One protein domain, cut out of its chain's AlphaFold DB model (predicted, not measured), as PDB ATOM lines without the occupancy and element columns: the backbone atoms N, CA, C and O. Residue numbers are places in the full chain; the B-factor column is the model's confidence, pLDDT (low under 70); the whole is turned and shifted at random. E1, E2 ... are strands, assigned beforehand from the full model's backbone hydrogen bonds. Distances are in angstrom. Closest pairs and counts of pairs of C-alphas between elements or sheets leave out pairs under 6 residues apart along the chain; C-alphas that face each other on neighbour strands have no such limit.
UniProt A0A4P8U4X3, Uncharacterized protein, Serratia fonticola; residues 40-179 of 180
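AT A GLANCE: This is residues 40 to 179 of the 180 residues of an uncharacterized protein of Serratia fonticola (UniProt A0A4P8U4X3). The domain is a flattened, incompletely closed barrel of strands: E1, E4, E10 and E7 make one wall, E6 turns the corner, and E12 with E2 makes the wall facing it. E2 comes back toward E1 and E4 without pairing with them; the hairpin E8 and E9 packs beside E5, which pairs with one end of E12, and the small pair E3 and E11 lies at the far end. The printed part has 140 residues, with no named helix and twelve named strands, E1 to E12 in order; the class is all strand. The main sheet is branched, mixed and strongly twisted. The whole is compact, with a radius of gyration of the C-alphas of 14.8 A, and only just elongated, spanning 43 by 28 by 27 A.

HOW THE PARTS SIT: E1, residues 40 to 43, is an edge strand, parallel to E4, residues 71 to 78, at 16 degrees; N 76 and O 40 are 2.9 A apart. On the other side of E4 is E10, residues 153 to 159, antiparallel at 163 degrees, with N 75 and O 155 at 2.8 A. E7, residues 113 to 120, is antiparallel to E10, with N 117 and O 158 at 2.8 A. E6, residues 101 to 106, forms a hairpin with E7; N 104 and O 114 are 2.9 A apart. E12, residues 168 to 178, has three antiparallel neighbours: E2, residues 48 to 56, on one side, and E6 and E5, residues 84 to 89, on the other. Their pairs include N 56 and O 168 at 2.8 A, N 171 and O 105 at 3.0 A, and N 175 and O 88 at 2.8 A. The closest C-alphas of E2 and E4 are those of Phe 54 and Ile 72, 7.5 A apart. E8, residues 127 to 132, and E9, residues 138 to 141, form a hairpin, with N 127 and O 141 at 2.8 A; the closest C-alphas of E5 and E9, Gly 86 and Gly 141, are 4.8 A apart. E3, residues 64 to 66, is antiparallel to E11, residues 163 to 165, with N 66 and O 163 at 2.8 A.

IN THESE COORDINATES: E1 begins at C-alpha 40, (176.970, 188.491, 109.984). E2 is 25.6 A long, E4 20.8 A, E7 22.8 A and E10 19.6 A. E12, the longest at 32.8 A, ends at C-alpha 178, (183.801, 186.852, 127.084).

THE WHOLE: The C-alphas farthest apart, of Ser 110 and Ala 147, are 44.1 A apart. The printed part has no cut; the links E5 to E6 and E9 to E10 are long. Mean pLDDT of the printed part is 70.4; 50 residues are under 70, among them 40 to 63 and 142 to 152.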
ATOM      1  N   VAL A  40     177.602 189.307 108.941       45.53
ATOM      2  CA  VAL A  40     176.970 188.491 109.984       45.53
ATOM      3  C   VAL A  40     177.180 189.224 111.301       45.53
ATOM      4  O   VAL A  40     178.260 189.144 111.883       45.53
ATOM      5  N   THR A  41     176.166 189.978 111.731       44.44
ATOM      6  CA  THR A  41     176.174 190.675 113.020       44.44
ATOM      7  C   THR A  41     175.403 189.883 114.062       44.44
ATOM      8  O   THR A  41     174.214 189.616 113.882       44.44
ATOM      9  N   PHE A  42     176.044 189.537 115.176       45.16
ATOM     10  CA  PHE A  42     175.340 189.016 116.347       45.16
ATOM     11  C   PHE A  42     175.887 189.601 117.642       45.16
ATOM     12  O   PHE A  42     177.065 189.935 117.762       45.16
ATOM     13  N   THR A  43     174.988 189.737 118.614       38.38
ATOM     14  CA  THR A  43     175.284 190.317 119.921       38.38
ATOM     15  C   THR A  43     175.582 189.214 120.924       38.38
ATOM     16  O   THR A  43     174.771 188.306 121.122       38.38
ATOM     17  N   VAL A  44     176.733 189.308 121.586       36.91
ATOM     18  CA  VAL A  44     177.173 188.351 122.607       36.91
ATOM     19  C   VAL A  44     177.039 189.012 123.977       36.91
ATOM     20  O   VAL A  44     177.813 189.901 124.312       36.91
ATOM     21  N   ASN A  45     176.053 188.582 124.774       30.89
ATOM     22  CA  ASN A  45     175.850 189.085 126.146       30.89
ATOM     23  C   ASN A  45     176.493 188.186 127.229       30.89
ATOM     24  O   ASN A  45     176.569 188.570 128.395       30.89
ATOM     25  N   LYS A  46     176.911 186.968 126.855       35.78
ATOM     26  CA  LYS A  46     177.639 185.936 127.630       35.78
ATOM     27  C   LYS A  46     178.379 185.026 126.632       35.78
ATOM     28  O   LYS A  46     178.019 185.092 125.462       35.78
ATOM     29  N   PRO A  47     179.341 184.161 127.025       42.09
ATOM     30  CA  PRO A  47     179.973 183.237 126.083       42.09
ATOM     31  C   PRO A  47     178.907 182.399 125.378       42.09
ATOM     32  O   PRO A  47     178.172 181.649 126.025       42.09
ATOM     33  N   THR A  48     178.818 182.547 124.060       51.50
ATOM     34  CA  THR A  48     177.743 181.963 123.262       51.50
ATOM     35  C   THR A  48     178.347 181.338 122.015       51.50
ATOM     36  O   THR A  48     179.055 181.990 121.244       51.50
ATOM     37  N   VAL A  49     178.064 180.049 121.824       49.72
ATOM     38  CA  VAL A  49     178.325 179.366 120.555       49.72
ATOM     39  C   VAL A  49     177.360 179.937 119.525       49.72
ATOM     40  O   VAL A  49     176.156 179.978 119.780       49.72
ATOM     41  N   THR A  50     177.886 180.398 118.394       53.00
ATOM     42  CA  THR A  50     177.088 180.973 117.310       53.00
ATOM     43  C   THR A  50     177.423 180.274 115.998       53.00
ATOM     44  O   THR A  50     178.558 180.302 115.521       53.00
ATOM     45  N   LEU A  51     176.418 179.639 115.401       48.03
ATOM     46  CA  LEU A  51     176.525 179.063 114.064       48.03
ATOM     47  C   LEU A  51     176.619 180.190 113.028       48.03
ATOM     48  O   LEU A  51     175.817 181.125 113.070       48.03
ATOM     49  N   ILE A  52     177.571 180.089 112.096       50.91
ATOM     50  CA  ILE A  52     177.641 180.969 110.929       50.91
ATOM     51  C   ILE A  52     177.387 180.147 109.663       50.91
ATOM     52  O   ILE A  52     178.096 179.185 109.370       50.91
ATOM     53  N   ASN A  53     176.386 180.558 108.886       47.00
ATOM     54  CA  ASN A  53     176.024 179.918 107.624       47.00
ATOM     55  C   ASN A  53     176.414 180.813 106.441       47.00
ATOM     56  O   ASN A  53     176.117 182.008 106.452       47.00
ATOM     57  N   PHE A  54     177.030 180.235 105.408       50.19
ATOM     58  CA  PHE A  54     177.411 180.923 104.174       50.19
ATOM     59  C   PHE A  54     176.856 180.175 102.950       50.19
ATOM     60  O   PHE A  54     177.110 178.991 102.745       50.19
ATOM     61  N   ALA A  55     176.100 180.861 102.091       40.56
ATOM     62  CA  ALA A  55     175.522 180.254 100.890       40.56
ATOM     63  C   ALA A  55     176.429 180.453  99.658       40.56
ATOM     64  O   ALA A  55     176.615 181.583  99.201       40.56
ATOM     65  N   LYS A  56     176.941 179.363  99.065       43.94
ATOM     66  CA  LYS A  56     177.641 179.339  97.761       43.94
ATOM     67  C   LYS A  56     176.688 178.866  96.655       43.94
ATOM     68  O   LYS A  56     176.854 177.815  96.035       43.94
ATOM     69  N   GLY A  57     175.638 179.648  96.437       34.00
ATOM     70  CA  GLY A  57     174.626 179.395  95.404       34.00
ATOM     71  C   GLY A  57     173.988 180.665  94.841       34.00
ATOM     72  O   GLY A  57     172.981 180.583  94.144       34.00
ATOM     73  N   SER A  58     174.548 181.833  95.161       39.12
ATOM     74  CA  SER A  58     174.052 183.138  94.723       39.12
ATOM     75  C   SER A  58     174.930 183.710  93.609       39.12
ATOM     76  O   SER A  58     176.048 183.250  93.382       39.12
ATOM     77  N   SER A  59     174.448 184.754  92.933       39.00
ATOM     78  CA  SER A  59     175.131 185.418  91.811       39.00
ATOM     79  C   SER A  59     176.492 186.051  92.151       39.00
ATOM     80  O   SER A  59     177.107 186.650  91.278       39.00
ATOM     81  N   VAL A  60     176.941 185.986  93.409       44.44
ATOM     82  CA  VAL A  60     178.145 186.672  93.914       44.44
ATOM     83  C   VAL A  60     179.225 185.694  94.404       44.44
ATOM     84  O   VAL A  60     180.383 186.083  94.520       44.44
ATOM     85  N   PHE A  61     178.895 184.415  94.634       52.25
ATOM     86  CA  PHE A  61     179.887 183.377  94.940       52.25
ATOM     87  C   PHE A  61     179.652 182.161  94.044       52.25
ATOM     88  O   PHE A  61     178.984 181.194  94.412       52.25
ATOM     89  N   GLU A  62     180.177 182.257  92.823       56.00
ATOM     90  CA  GLU A  62     180.016 181.232  91.800       56.00
ATOM     91  C   GLU A  62     180.749 179.942  92.191       56.00
ATOM     92  O   GLU A  62     181.856 179.943  92.743       56.00
ATOM     93  N   ALA A  63     180.100 178.812  91.918       63.88
ATOM     94  CA  ALA A  63     180.734 177.509  92.008       63.88
ATOM     95  C   ALA A  63     181.916 177.425  91.035       63.88
ATOM     96  O   ALA A  63     181.843 177.928  89.916       63.88
ATOM     97  N   GLY A  64     182.987 176.750  91.444       72.06
ATOM     98  CA  GLY A  64     184.177 176.575  90.619       72.06
ATOM     99  C   GLY A  64     185.477 176.894  91.343       72.06
ATOM    100  O   GLY A  64     185.548 176.897  92.578       72.06
ATOM    101  N   LEU A  65     186.528 177.106  90.550       79.00
ATOM    102  CA  LEU A  65     187.870 177.371  91.049       79.00
ATOM    103  C   LEU A  65     187.897 178.702  91.797       79.00
ATOM    104  O   LEU A  65     187.561 179.748  91.250       79.00
ATOM    105  N   THR A  66     188.305 178.645  93.057       78.75
ATOM    106  CA  THR A  66     188.426 179.802  93.936       78.75
ATOM    107  C   THR A  66     189.895 179.967  94.301       78.75
ATOM    108  O   THR A  66     190.521 179.008  94.746       78.75
ATOM    109  N   ALA A  67     190.456 181.163  94.109       84.31
ATOM    110  CA  ALA A  67     191.846 181.445  94.460       84.31
ATOM    111  C   ALA A  67     192.045 181.440  95.983       84.31
ATOM    112  O   ALA A  67     191.093 181.610  96.750       84.31
ATOM    113  N   LYS A  68     193.296 181.306  96.429       88.62
ATOM    114  CA  LYS A  68     193.663 181.531  97.831       88.62
ATOM    115  C   LYS A  68     193.292 182.954  98.282       88.62
ATOM    116  O   LYS A  68     193.386 183.891  97.494       88.62
ATOM    117  N   ASP A  69     192.926 183.095  99.557       86.25
ATOM    118  CA  ASP A  69     192.544 184.356 100.201       86.25
ATOM    119  C   ASP A  69     191.292 185.013  99.572       86.25
ATOM    120  O   ASP A  69     191.062 186.216  99.717       86.25
ATOM    121  N   THR A  70     190.441 184.226  98.903       82.75
ATOM    122  CA  THR A  70     189.150 184.708  98.398       82.75
ATOM    123  C   THR A  70     188.199 184.942  99.562       82.75
ATOM    124  O   THR A  70     188.011 184.062 100.403       82.75
ATOM    125  N   LEU A  71     187.573 186.120  99.595       80.31
ATOM    126  CA  LEU A  71     186.596 186.481 100.615       80.31
ATOM    127  C   LEU A  71     185.339 185.614 100.504       80.31
ATOM    128  O   LEU A  71     184.634 185.665  99.502       80.31
ATOM    129  N   ILE A  72     185.057 184.862 101.567       77.56
ATOM    130  CA  ILE A  72     183.806 184.119 101.747       77.56
ATOM    131  C   ILE A  72     182.751 185.017 102.396       77.56
ATOM    132  O   ILE A  72     181.588 185.010 102.003       77.56
ATOM    133  N   GLY A  73     183.169 185.812 103.382       72.69
ATOM    134  CA  GLY A  73     182.306 186.781 104.041       72.69
ATOM    135  C   GLY A  73     182.974 187.484 105.216       72.69
ATOM    136  O   GLY A  73     184.136 187.233 105.555       72.69
ATOM    137  N   THR A  74     182.219 188.385 105.833       73.06
ATOM    138  CA  THR A  74     182.643 189.202 106.972       73.06
ATOM    139  C   THR A  74     181.756 188.941 108.179       73.06
ATOM    140  O   THR A  74     180.542 188.799 108.060       73.06
ATOM    141  N   VAL A  75     182.365 188.902 109.357       74.62
ATOM    142  CA  VAL A  75     181.677 188.664 110.624       74.62
ATOM    143  C   VAL A  75     181.957 189.839 111.546       74.62
ATOM    144  O   VAL A  75     183.109 190.254 111.686       74.62
ATOM    145  N   ASP A  76     180.901 190.369 112.152       72.62
ATOM    146  CA  ASP A  76     180.944 191.464 113.116       72.62
ATOM    147  C   ASP A  76     180.281 190.992 114.413       72.62
ATOM    148  O   ASP A  76     179.095 190.673 114.450       72.62
ATOM    149  N   ILE A  77     181.048 190.887 115.485       70.06
ATOM    150  CA  ILE A  77     180.543 190.454 116.781       70.06
ATOM    151  C   ILE A  77     180.474 191.675 117.670       70.06
ATOM    152  O   ILE A  77     181.503 192.138 118.163       70.06
ATOM    153  N   SER A  78     179.259 192.166 117.898       64.25
ATOM    154  CA  SER A  78     179.044 193.321 118.764       64.25
ATOM    155  C   SER A  78     178.955 192.896 120.229       64.25
ATOM    156  O   SER A  78     178.179 192.000 120.580       64.25
ATOM    157  N   ASN A  79     179.717 193.555 121.101       58.06
ATOM    158  CA  ASN A  79     179.696 193.293 122.540       58.06
ATOM    159  C   ASN A  79     179.088 194.470 123.307       58.06
ATOM    160  O   ASN A  79     179.687 195.537 123.413       58.06
ATOM    161  N   THR A  80     177.918 194.252 123.907       54.38
ATOM    162  CA  THR A  80     177.155 195.312 124.582       54.38
ATOM    163  C   THR A  80     177.258 195.312 126.109       54.38
ATOM    164  O   THR A  80     176.703 196.215 126.731       54.38
ATOM    165  N   THR A  81     177.914 194.328 126.744       51.34
ATOM    166  CA  THR A  81     177.718 194.072 128.194       51.34
ATOM    167  C   THR A  81     178.962 193.696 129.002       51.34
ATOM    168  O   THR A  81     178.802 193.186 130.099       51.34
ATOM    169  N   GLU A  82     180.172 193.990 128.518       50.53
ATOM    170  CA  GLU A  82     181.475 193.772 129.188       50.53
ATOM    171  C   GLU A  82     182.239 192.485 128.796       50.53
ATOM    172  O   GLU A  82     181.795 191.365 129.027       50.53
ATOM    173  N   GLY A  83     183.438 192.660 128.214       57.66
ATOM    174  CA  GLY A  83     184.517 191.666 128.263       57.66
ATOM    175  C   GLY A  83     184.661 190.659 127.118       57.66
ATOM    176  O   GLY A  83     185.163 189.573 127.385       57.66
ATOM    177  N   LEU A  84     184.254 190.942 125.873       57.59
ATOM    178  CA  LEU A  84     184.567 190.079 124.722       57.59
ATOM    179  C   LEU A  84     186.081 190.084 124.528       57.59
ATOM    180  O   LEU A  84     186.666 191.116 124.218       57.59
ATOM    181  N   ILE A  85     186.703 188.932 124.766       61.09
ATOM    182  CA  ILE A  85     188.156 188.810 124.708       61.09
ATOM    183  C   ILE A  85     188.580 188.273 123.359       61.09
ATOM    184  O   ILE A  85     189.591 188.721 122.851       61.09
ATOM    185  N   GLY A  86     187.840 187.340 122.762       73.88
ATOM    186  CA  GLY A  86     188.260 186.741 121.504       73.88
ATOM    187  C   GLY A  86     187.239 185.800 120.889       73.88
ATOM    188  O   GLY A  86     186.172 185.530 121.448       73.88
ATOM    189  N   VAL A  87     187.605 185.291 119.720       79.12
ATOM    190  CA  VAL A  87     186.835 184.347 118.917       79.12
ATOM    191  C   VAL A  87     187.620 183.071 118.666       79.12
ATOM    192  O   VAL A  87     188.846 183.047 118.744       79.12
ATOM    193  N   GLN A  88     186.910 182.000 118.344       79.81
ATOM    194  CA  GLN A  88     187.502 180.737 117.920       79.81
ATOM    195  C   GLN A  88     186.518 179.954 117.061       79.81
ATOM    196  O   GLN A  88     185.308 180.034 117.279       79.81
ATOM    197  N   TRP A  89     187.017 179.145 116.132       86.06
ATOM    198  CA  TRP A  89     186.187 178.109 115.523       86.06
ATOM    199  C   TRP A  89     185.782 177.075 116.578       86.06
ATOM    200  O   TRP A  89     186.571 176.775 117.477       86.06
ATOM    201  N   VAL A  90     184.583 176.498 116.460       80.94
ATOM    202  CA  VAL A  90     184.184 175.339 117.283       80.94
ATOM    203  C   VAL A  90     185.068 174.138 116.956       80.94
ATOM    204  O   VAL A  90     185.586 173.501 117.871       80.94
ATOM    205  N   ASN A  91     185.297 173.892 115.661       84.19
ATOM    206  CA  ASN A  91     186.055 172.753 115.142       84.19
ATOM    207  C   ASN A  91     187.268 173.225 114.317       84.19
ATOM    208  O   ASN A  91     187.255 173.114 113.088       84.19
ATOM    209  N   PRO A  92     188.308 173.809 114.939       88.81
ATOM    210  CA  PRO A  92     189.494 174.206 114.198       88.81
ATOM    211  C   PRO A  92     190.280 172.980 113.717       88.81
ATOM    212  O   PRO A  92     190.243 171.918 114.343       88.81
ATOM    213  N   ILE A  93     191.027 173.131 112.622       89.81
ATOM    214  CA  ILE A  93     191.878 172.051 112.106       89.81
ATOM    215  C   ILE A  93     193.036 171.807 113.090       89.81
ATOM    216  O   ILE A  93     193.821 172.727 113.353       89.81
ATOM    217  N   PRO A  94     193.189 170.581 113.630       79.25
ATOM    218  CA  PRO A  94     194.239 170.274 114.594       79.25
ATOM    219  C   PRO A  94     195.632 170.313 113.952       79.25
ATOM    220  O   PRO A  94     195.803 170.040 112.766       79.25
ATOM    221  N   GLY A  95     196.654 170.619 114.756       71.62
ATOM    222  CA  GLY A  95     198.055 170.632 114.309       71.62
ATOM    223  C   GLY A  95     198.471 171.886 113.534       71.62
ATOM    224  O   GLY A  95     199.616 171.983 113.093       71.62
ATOM    225  N   THR A  96     197.579 172.864 113.397       70.00
ATOM    226  CA  THR A  96     197.906 174.188 112.867       70.00
ATOM    227  C   THR A  96     198.558 175.048 113.952       70.00
ATOM    228  O   THR A  96     198.279 174.903 115.142       70.00
ATOM    229  N   LYS A  97     199.485 175.932 113.554       68.19
ATOM    230  CA  LYS A  97     200.214 176.808 114.494       68.19
ATOM    231  C   LYS A  97     199.259 177.713 115.286       68.19
ATOM    232  O   LYS A  97     199.509 177.979 116.457       68.19
ATOM    233  N   ASN A  98     198.183 178.151 114.634       81.62
ATOM    234  CA  ASN A  98     197.120 178.976 115.189       81.62
ATOM    235  C   ASN A  98     195.779 178.272 114.917       81.62
ATOM    236  O   ASN A  98     195.615 177.743 113.821       81.62
ATOM    237  N   PRO A  99     194.799 178.302 115.836       87.19
ATOM    238  CA  PRO A  99     193.481 177.694 115.622       87.19
ATOM    239  C   PRO A  99     192.565 178.578 114.750       87.19
ATOM    240  O   PRO A  99     191.368 178.697 115.005       87.19
ATOM    241  N   ASP A 100     193.128 179.242 113.736       90.50
ATOM    242  CA  ASP A 100     192.448 180.207 112.862       90.50
ATOM    243  C   ASP A 100     191.815 179.572 111.625       90.50
ATOM    244  O   ASP A 100     191.120 180.257 110.875       90.50
ATOM    245  N   THR A 101     191.996 178.269 111.433       92.88
ATOM    246  CA  THR A 101     191.488 177.522 110.281       92.88
ATOM    247  C   THR A 101     190.428 176.506 110.678       92.88
ATOM    248  O   THR A 101     190.520 175.882 111.735       92.88
ATOM    249  N   THR A 102     189.430 176.311 109.820       91.38
ATOM    250  CA  THR A 102     188.398 175.274 109.967       91.38
ATOM    251  C   THR A 102     187.968 174.744 108.599       91.38
ATOM    252  O   THR A 102     188.263 175.353 107.568       91.38
ATOM    253  N   MET A 103     187.273 173.610 108.595       89.81
ATOM    254  CA  MET A 103     186.610 173.076 107.410       89.81
ATOM    255  C   MET A 103     185.193 173.649 107.329       89.81
ATOM    256  O   MET A 103     184.384 173.415 108.225       89.81
ATOM    257  N   MET A 104     184.876 174.356 106.246       84.38
ATOM    258  CA  MET A 104     183.491 174.648 105.887       84.38
ATOM    259  C   MET A 104     182.879 173.423 105.230       84.38
ATOM    260  O   MET A 104     183.405 172.939 104.230       84.38
ATOM    261  N   THR A 105     181.781 172.923 105.789       82.06
ATOM    262  CA  THR A 105     181.155 171.675 105.334       82.06
ATOM    263  C   THR A 105     179.856 171.977 104.614       82.06
ATOM    264  O   THR A 105     179.120 172.867 105.030       82.06
ATOM    265  N   ALA A 106     179.586 171.255 103.528       77.25
ATOM    266  CA  ALA A 106     178.330 171.370 102.807       77.25
ATOM    267  C   ALA A 106     177.154 170.893 103.676       77.25
ATOM    268  O   ALA A 106     177.199 169.811 104.267       77.25
ATOM    269  N   ASP A 107     176.078 171.674 103.704       75.62
ATOM    270  CA  ASP A 107     174.887 171.400 104.520       75.62
ATOM    271  C   ASP A 107     174.024 170.257 103.951       75.62
ATOM    272  O   ASP A 107     173.113 169.757 104.610       75.62
ATOM    273  N   ASP A 108     174.296 169.832 102.715       73.62
ATOM    274  CA  ASP A 108     173.553 168.791 101.996       73.62
ATOM    275  C   ASP A 108     173.918 167.355 102.419       73.62
ATOM    276  O   ASP A 108     173.356 166.388 101.901       73.62
ATOM    277  N   GLY A 109     174.856 167.202 103.359       75.31
ATOM    278  CA  GLY A 109     175.316 165.903 103.850       75.31
ATOM    279  C   GLY A 109     176.228 165.148 102.878       75.31
ATOM    280  O   GLY A 109     176.528 163.980 103.121       75.31
ATOM    281  N   SER A 110     176.704 165.789 101.804       79.44
ATOM    282  CA  SER A 110     177.631 165.187 100.833       79.44
ATOM    283  C   SER A 110     179.017 164.878 101.412       79.44
ATOM    284  O   SER A 110     179.775 164.107 100.824       79.44
ATOM    285  N   GLY A 111     179.371 165.492 102.548       78.62
ATOM    286  CA  GLY A 111     180.711 165.423 103.133       78.62
ATOM    287  C   GLY A 111     181.758 166.237 102.367       78.62
ATOM    288  O   GLY A 111     182.939 166.188 102.706       78.62
ATOM    289  N   VAL A 112     181.343 166.991 101.344       80.94
ATOM    290  CA  VAL A 112     182.201 167.948 100.644       80.94
ATOM    291  C   VAL A 112     182.454 169.147 101.552       80.94
ATOM    292  O   VAL A 112     181.548 169.643 102.219       80.94
ATOM    293  N   GLY A 113     183.683 169.649 101.546       83.75
ATOM    294  CA  GLY A 113     184.050 170.856 102.266       83.75
ATOM    295  C   GLY A 113     185.288 171.516 101.685       83.75
ATOM    296  O   GLY A 113     185.952 170.953 100.813       83.75
ATOM    297  N   PHE A 114     185.574 172.719 102.163       86.69
ATOM    298  CA  PHE A 114     186.765 173.477 101.801       86.69
ATOM    299  C   PHE A 114     187.342 174.181 103.026       86.69
ATOM    300  O   PHE A 114     186.630 174.483 103.989       86.69
ATOM    301  N   THR A 115     188.649 174.426 103.010       91.44
ATOM    302  CA  THR A 115     189.317 175.000 104.182       91.44
ATOM    303  C   THR A 115     189.245 176.518 104.157       91.44
ATOM    304  O   THR A 115     189.601 177.162 103.165       91.44
ATOM    305  N   VAL A 116     188.856 177.106 105.285       89.31
ATOM    306  CA  VAL A 116     188.818 178.558 105.468       89.31
ATOM    307  C   VAL A 116     189.682 179.010 106.625       89.31
ATOM    308  O   VAL A 116     190.055 178.224 107.499       89.31
ATOM    309  N   VAL A 117     189.984 180.305 106.634       91.50
ATOM    310  CA  VAL A 117     190.801 180.951 107.647       91.50
ATOM    311  C   VAL A 117     190.200 182.274 108.116       91.50
ATOM    312  O   VAL A 117     189.653 183.037 107.319       91.50
ATOM    313  N   MET A 118     190.326 182.558 109.414       88.69
ATOM    314  CA  MET A 118     190.013 183.862 109.993       88.69
ATOM    315  C   MET A 118     191.155 184.854 109.777       88.69
ATOM    316  O   MET A 118     192.333 184.570 110.029       88.69
ATOM    317  N   ARG A 119     190.794 186.064 109.363       88.75
ATOM    318  CA  ARG A 119     191.693 187.216 109.268       88.75
ATOM    319  C   ARG A 119     191.035 188.426 109.899       88.75
ATOM    320  O   ARG A 119     189.820 188.554 109.827       88.75
ATOM    321  N   GLY A 120     191.818 189.334 110.471       85.31
ATOM    322  CA  GLY A 120     191.292 190.615 110.935       85.31
ATOM    323  C   GLY A 120     190.562 191.353 109.808       85.31
ATOM    324  O   GLY A 120     190.728 191.046 108.624       85.31
ATOM    325  N   ALA A 121     189.746 192.351 110.150       80.50
ATOM    326  CA  ALA A 121     189.075 193.181 109.145       80.50
ATOM    327  C   ALA A 121     190.061 193.806 108.125       80.50
ATOM    328  O   ALA A 121     189.725 193.981 106.948       80.50
ATOM    329  N   ASP A 122     191.304 194.061 108.548       82.19
ATOM    330  CA  ASP A 122     192.413 194.544 107.718       82.19
ATOM    331  C   ASP A 122     193.026 193.476 106.785       82.19
ATOM    332  O   ASP A 122     193.881 193.794 105.959       82.19
ATOM    333  N   GLY A 123     192.574 192.222 106.876       82.75
ATOM    334  CA  GLY A 123     193.052 191.080 106.097       82.75
ATOM    335  C   GLY A 123     194.289 190.383 106.671       82.75
ATOM    336  O   GLY A 123     194.753 189.410 106.077       82.75
ATOM    337  N   LYS A 124     194.832 190.829 107.810       87.06
ATOM    338  CA  LYS A 124     196.021 190.218 108.424       87.06
ATOM    339  C   LYS A 124     195.662 189.061 109.351       87.06
ATOM    340  O   LYS A 124     194.500 188.837 109.689       87.06
ATOM    341  N   ALA A 125     196.675 188.289 109.739       88.44
ATOM    342  CA  ALA A 125     196.513 187.260 110.760       88.44
ATOM    343  C   ALA A 125     196.004 187.892 112.063       88.44
ATOM    344  O   ALA A 125     196.496 188.943 112.469       88.44
ATOM    345  N   MET A 126     195.028 187.244 112.693       85.25
ATOM    346  CA  MET A 126     194.569 187.636 114.023       85.25
ATOM    347  C   MET A 126     195.602 187.229 115.071       85.25
ATOM    348  O   MET A 126     196.321 186.238 114.904       85.25
ATOM    349  N   ASP A 127     195.653 187.979 116.163       84.25
ATOM    350  CA  ASP A 127     196.537 187.683 117.274       84.25
ATOM    351  C   ASP A 127     196.014 186.497 118.075       84.25
ATOM    352  O   ASP A 127     194.819 186.385 118.348       84.25
ATOM    353  N   VAL A 128     196.930 185.613 118.468       84.62
ATOM    354  CA  VAL A 128     196.619 184.462 119.314       84.62
ATOM    355  C   VAL A 128     196.815 184.859 120.766       84.62
ATOM    356  O   VAL A 128     197.930 185.154 121.201       84.62
ATOM    357  N   PHE A 129     195.743 184.823 121.543       77.50
ATOM    358  CA  PHE A 129     195.815 185.105 122.966       77.50
ATOM    359  C   PHE A 129     196.266 183.879 123.737       77.50
ATOM    360  O   PHE A 129     195.865 182.750 123.452       77.50
ATOM    361  N   ASN A 130     197.068 184.093 124.782       75.38
ATOM    362  CA  ASN A 130     197.467 183.019 125.686       75.38
ATOM    363  C   ASN A 130     196.359 182.686 126.706       75.38
ATOM    364  O   ASN A 130     196.608 182.546 127.899       75.38
ATOM    365  N   LEU A 131     195.128 182.568 126.215       70.19
ATOM    366  CA  LEU A 131     193.930 182.190 126.945       70.19
ATOM    367  C   LEU A 131     193.227 181.104 126.133       70.19
ATOM    368  O   LEU A 131     193.143 181.194 124.906       70.19
ATOM    369  N   ASN A 132     192.754 180.068 126.816       73.31
ATOM    370  CA  ASN A 132     191.976 179.020 126.171       73.31
ATOM    371  C   ASN A 132     190.507 179.444 126.192       73.31
ATOM    372  O   ASN A 132     190.028 179.822 127.259       73.31
ATOM    373  N   GLY A 133     189.816 179.371 125.056       67.69
ATOM    374  CA  GLY A 133     188.374 179.563 124.990       67.69
ATOM    375  C   GLY A 133     187.604 178.305 125.396       67.69
ATOM    376  O   GLY A 133     188.158 177.340 125.932       67.69
ATOM    377  N   THR A 134     186.296 178.297 125.150       68.19
ATOM    378  CA  THR A 134     185.372 177.301 125.728       68.19
ATOM    379  C   THR A 134     185.540 175.876 125.188       68.19
ATOM    380  O   THR A 134     185.192 174.927 125.883       68.19
ATOM    381  N   ASN A 135     186.116 175.702 123.996       70.06
ATOM    382  CA  ASN A 135     186.494 174.390 123.438       70.06
ATOM    383  C   ASN A 135     187.952 173.976 123.755       70.06
ATOM    384  O   ASN A 135     188.464 173.020 123.171       70.06
ATOM    385  N   GLY A 136     188.644 174.707 124.636       74.00
ATOM    386  CA  GLY A 136     190.028 174.430 125.032       74.00
ATOM    387  C   GLY A 136     191.104 174.913 124.052       74.00
ATOM    388  O   GLY A 136     192.289 174.777 124.358       74.00
ATOM    389  N   GLN A 137     190.727 175.495 122.910       78.31
ATOM    390  CA  GLN A 137     191.654 176.062 121.926       78.31
ATOM    391  C   GLN A 137     192.036 177.499 122.279       78.31
ATOM    392  O   GLN A 137     191.367 178.156 123.076       78.31
ATOM    393  N   LYS A 138     193.136 177.997 121.706       80.88
ATOM    394  CA  LYS A 138     193.543 179.394 121.906       80.88
ATOM    395  C   LYS A 138     192.544 180.342 121.249       80.88
ATOM    396  O   LYS A 138     192.082 180.087 120.141       80.88
ATOM    397  N   MET A 139     192.250 181.445 121.926       79.25
ATOM    398  CA  MET A 139     191.404 182.492 121.364       79.25
ATOM    399  C   MET A 139     192.170 183.368 120.375       79.25
ATOM    400  O   MET A 139     193.376 183.583 120.519       79.25
ATOM    401  N   LEU A 140     191.436 183.909 119.409       83.62
ATOM    402  CA  LEU A 140     191.913 184.848 118.405       83.62
ATOM    403  C   LEU A 140     191.267 186.213 118.621       83.62
ATOM    404  O   LEU A 140     190.082 186.301 118.935       83.62
ATOM    405  N   GLY A 141     192.009 187.287 118.400       77.19
ATOM    406  CA  GLY A 141     191.449 188.635 118.416       77.19
ATOM    407  C   GLY A 141     192.416 189.661 117.858       77.19
ATOM    408  O   GLY A 141     193.323 189.327 117.097       77.19
ATOM    409  N   ASN A 142     192.205 190.917 118.229       69.62
ATOM    410  CA  ASN A 142     193.091 192.015 117.875       69.62
ATOM    411  C   ASN A 142     193.889 192.444 119.117       69.62
ATOM    412  O   ASN A 142     193.306 192.824 120.130       69.62
ATOM    413  N   SER A 143     195.219 192.350 119.079       59.91
ATOM    414  CA  SER A 143     196.091 192.651 120.227       59.91
ATOM    415  C   SER A 143     196.046 194.110 120.671       59.91
ATOM    416  O   SER A 143     196.339 194.380 121.837       59.91
ATOM    417  N   SER A 144     195.625 195.040 119.801       55.97
ATOM    418  CA  SER A 144     195.373 196.432 120.200       55.97
ATOM    419  C   SER A 144     194.252 196.563 121.235       55.97
ATOM    420  O   SER A 144     194.204 197.562 121.950       55.97
ATOM    421  N   ASP A 145     193.390 195.549 121.343       51.97
ATOM    422  CA  ASP A 145     192.143 195.614 122.101       51.97
ATOM    423  C   ASP A 145     192.205 194.878 123.444       51.97
ATOM    424  O   ASP A 145     191.315 195.039 124.269       51.97
ATOM    425  N   LEU A 146     193.274 194.133 123.751       51.22
ATOM    426  CA  LEU A 146     193.385 193.430 125.042       51.22
ATOM    427  C   LEU A 146     193.400 194.376 126.258       51.22
ATOM    428  O   LEU A 146     193.056 193.964 127.366       51.22
ATOM    429  N   ALA A 147     193.802 195.637 126.066       50.19
ATOM    430  CA  ALA A 147     193.752 196.667 127.103       50.19
ATOM    431  C   ALA A 147     192.365 197.332 127.227       50.19
ATOM    432  O   ALA A 147     192.096 198.010 128.219       50.19
ATOM    433  N   VAL A 148     191.480 197.137 126.244       48.44
ATOM    434  CA  VAL A 148     190.153 197.750 126.158       48.44
ATOM    435  C   VAL A 148     189.121 196.628 126.213       48.44
ATOM    436  O   VAL A 148     188.792 196.016 125.208       48.44
ATOM    437  N   LYS A 149     188.580 196.358 127.406       50.12
ATOM    438  CA  LYS A 149     187.615 195.273 127.706       50.12
ATOM    439  C   LYS A 149     186.285 195.310 126.912       50.12
ATOM    440  O   LYS A 149     185.347 194.585 127.248       50.12
ATOM    441  N   HIS A 150     186.165 196.150 125.889       54.25
ATOM    442  CA  HIS A 150     184.934 196.411 125.148       54.25
ATOM    443  C   HIS A 150     185.250 196.749 123.691       54.25
ATOM    444  O   HIS A 150     185.134 197.907 123.295       54.25
ATOM    445  N   THR A 151     185.649 195.768 122.883       57.41
ATOM    446  CA  THR A 151     185.642 195.972 121.432       57.41
ATOM    447  C   THR A 151     184.784 194.931 120.744       57.41
ATOM    448  O   THR A 151     184.736 193.757 121.121       57.41
ATOM    449  N   ASP A 152     184.043 195.415 119.758       69.06
ATOM    450  CA  ASP A 152     183.424 194.566 118.761       69.06
ATOM    451  C   ASP A 152     184.541 193.858 117.987       69.06
ATOM    452  O   ASP A 152     185.554 194.474 117.641       69.06
ATOM    453  N   ILE A 153     184.368 192.573 117.690       73.94
ATOM    454  CA  ILE A 153     185.349 191.831 116.896       73.94
ATOM    455  C   ILE A 153     184.858 191.747 115.462       73.94
ATOM    456  O   ILE A 153     183.812 191.166 115.187       73.94
ATOM    457  N   LYS A 154     185.668 192.266 114.538       78.06
ATOM    458  CA  LYS A 154     185.416 192.176 113.099       78.06
ATOM    459  C   LYS A 154     186.481 191.334 112.423       78.06
ATOM    460  O   LYS A 154     187.673 191.631 112.535       78.06
ATOM    461  N   PHE A 155     186.057 190.320 111.683       80.25
ATOM    462  CA  PHE A 155     186.966 189.457 110.941       80.25
ATOM    463  C   PHE A 155     186.404 189.062 109.576       80.25
ATOM    464  O   PHE A 155     185.201 189.085 109.323       80.25
ATOM    465  N   LYS A 156     187.317 188.718 108.678       83.75
ATOM    466  CA  LYS A 156     187.051 188.129 107.372       83.75
ATOM    467  C   LYS A 156     187.242 186.624 107.457       83.75
ATOM    468  O   LYS A 156     188.162 186.147 108.123       83.75
ATOM    469  N   VAL A 157     186.409 185.899 106.729       85.38
ATOM    470  CA  VAL A 157     186.596 184.478 106.449       85.38
ATOM    471  C   VAL A 157     187.063 184.360 105.009       85.38
ATOM    472  O   VAL A 157     186.367 184.810 104.097       85.38
ATOM    473  N   LEU A 158     188.253 183.800 104.810       86.00
ATOM    474  CA  LEU A 158     188.870 183.647 103.494       86.00
ATOM    475  C   LEU A 158     189.126 182.171 103.181       86.00
ATOM    476  O   LEU A 158     189.331 181.382 104.104       86.00
ATOM    477  N   THR A 159     189.187 181.794 101.905       87.06
ATOM    478  CA  THR A 159     189.738 180.487 101.508       87.06
ATOM    479  C   THR A 159     191.206 180.374 101.921       87.06
ATOM    480  O   THR A 159     191.992 181.302 101.727       87.06
ATOM    481  N   LEU A 160     191.604 179.226 102.478       90.31
ATOM    482  CA  LEU A 160     192.999 179.008 102.874       90.31
ATOM    483  C   LEU A 160     193.907 178.720 101.670       90.31
ATOM    484  O   LEU A 160     195.057 179.167 101.638       90.31
ATOM    485  N   ASN A 161     193.391 177.971 100.695       88.50
ATOM    486  CA  ASN A 161     194.112 177.561  99.495       88.50
ATOM    487  C   ASN A 161     193.297 177.873  98.240       88.50
ATOM    488  O   ASN A 161     192.134 178.274  98.309       88.50
ATOM    489  N   GLU A 162     193.930 177.666  97.089       90.31
ATOM    490  CA  GLU A 162     193.199 177.525  95.838       90.31
ATOM    491  C   GLU A 162     192.451 176.188  95.846       90.31
ATOM    492  O   GLU A 162     193.066 175.132  95.994       90.31
ATOM    493  N   GLU A 163     191.126 176.233  95.729       81.75
ATOM    494  CA  GLU A 163     190.261 175.057  95.848       81.75
ATOM    495  C   GLU A 163     189.086 175.169  94.862       81.75
ATOM    496  O   GLU A 163     188.573 176.256  94.585       81.75
ATOM    497  N   THR A 164     188.652 174.038  94.298       83.69
ATOM    498  CA  THR A 164     187.418 173.985  93.497       83.69
ATOM    499  C   THR A 164     186.252 173.704  94.425       83.69
ATOM    500  O   THR A 164     186.179 172.624  95.005       83.69
ATOM    501  N   ILE A 165     185.334 174.660  94.549       80.00
ATOM    502  CA  ILE A 165     184.218 174.559  95.488       80.00
ATOM    503  C   ILE A 165     182.911 174.406  94.691       80.00
ATOM    504  O   ILE A 165     182.571 175.312  93.920       80.00
ATOM    505  N   PRO A 166     182.181 173.285  94.841       75.44
ATOM    506  CA  PRO A 166     180.886 173.078  94.195       75.44
ATOM    507  C   PRO A 166     179.818 174.098  94.607       75.44
ATOM    508  O   PRO A 166     179.979 174.852  95.565       75.44
ATOM    509  N   ALA A 167     178.708 174.115  93.869       71.31
ATOM    510  CA  ALA A 167     177.525 174.865  94.278       71.31
ATOM    511  C   ALA A 167     176.905 174.195  95.509       71.31
ATOM    512  O   ALA A 167     176.734 172.977  95.518       71.31
ATOM    513  N   GLY A 168     176.543 174.980  96.517       67.81
ATOM    514  CA  GLY A 168     175.947 174.462  97.743       67.81
ATOM    515  C   GLY A 168     175.882 175.492  98.864       67.81
ATOM    516  O   GLY A 168     176.416 176.593  98.759       67.81
ATOM    517  N   ASN A 169     175.224 175.125  99.957       71.31
ATOM    518  CA  ASN A 169     175.292 175.882 101.204       71.31
ATOM    519  C   ASN A 169     176.356 175.256 102.094       71.31
ATOM    520  O   ASN A 169     176.467 174.031 102.131       71.31
ATOM    521  N   TYR A 170     177.143 176.095 102.758       75.38
ATOM    522  CA  TYR A 170     178.265 175.667 103.575       75.38
ATOM    523  C   TYR A 170     178.230 176.368 104.927       75.38
ATOM    524  O   TYR A 170     177.991 177.574 105.018       75.38
ATOM    525  N   SER A 171     178.533 175.635 105.988       72.56
ATOM    526  CA  SER A 171     178.503 176.175 107.343       72.56
ATOM    527  C   SER A 171     179.799 175.907 108.102       72.56
ATOM    528  O   SER A 171     180.556 174.972 107.820       72.56
ATOM    529  N   ALA A 172     180.072 176.796 109.056       73.88
ATOM    530  CA  ALA A 172     181.103 176.642 110.070       73.88
ATOM    531  C   ALA A 172     180.689 177.405 111.333       73.88
ATOM    532  O   ALA A 172     180.069 178.466 111.279       73.88
ATOM    533  N   GLU A 173     181.049 176.886 112.498       77.19
ATOM    534  CA  GLU A 173     180.613 177.462 113.769       77.19
ATOM    535  C   GLU A 173     181.720 178.272 114.432       77.19
ATOM    536  O   GLU A 173     182.856 177.804 114.559       77.19
ATOM    537  N   VAL A 174     181.365 179.455 114.933       76.19
ATOM    538  CA  VAL A 174     182.257 180.303 115.722       76.19
ATOM    539  C   VAL A 174     181.783 180.393 117.166       76.19
ATOM    540  O   VAL A 174     180.602 180.285 117.485       76.19
ATOM    541  N   ILE A 175     182.709 180.663 118.072       72.81
ATOM    542  CA  ILE A 175     182.405 181.011 119.452       72.81
ATOM    543  C   ILE A 175     183.010 182.377 119.730       72.81
ATOM    544  O   ILE A 175     184.221 182.545 119.609       72.81
ATOM    545  N   GLY A 176     182.173 183.324 120.154       71.25
ATOM    546  CA  GLY A 176     182.621 184.541 120.826       71.25
ATOM    547  C   GLY A 176     182.721 184.276 122.325       71.25
ATOM    548  O   GLY A 176     181.741 183.856 122.948       71.25
ATOM    549  N   SER A 177     183.899 184.482 122.909       64.88
ATOM    550  CA  SER A 177     184.137 184.238 124.333       64.88
ATOM    551  C   SER A 177     184.394 185.543 125.079       64.88
ATOM    552  O   SER A 177     185.318 186.293 124.756       64.88
ATOM    553  N   SER A 178     183.590 185.781 126.114       55.06
ATOM    554  CA  SER A 178     183.801 186.852 127.084       55.06
ATOM    555  C   SER A 178     184.365 186.285 128.390       55.06
ATOM    556  O   SER A 178     183.754 185.371 128.948       55.06
ATOM    557  N   TYR A 179     185.475 186.818 128.906       50.97
ATOM    558  CA  TYR A 179     185.947 186.493 130.263       50.97
ATOM    559  C   TYR A 179     185.906 187.739 131.147       50.97
ATOM    560  O   TYR A 179     186.231 188.839 130.700       50.97
TER     561      TYR A 179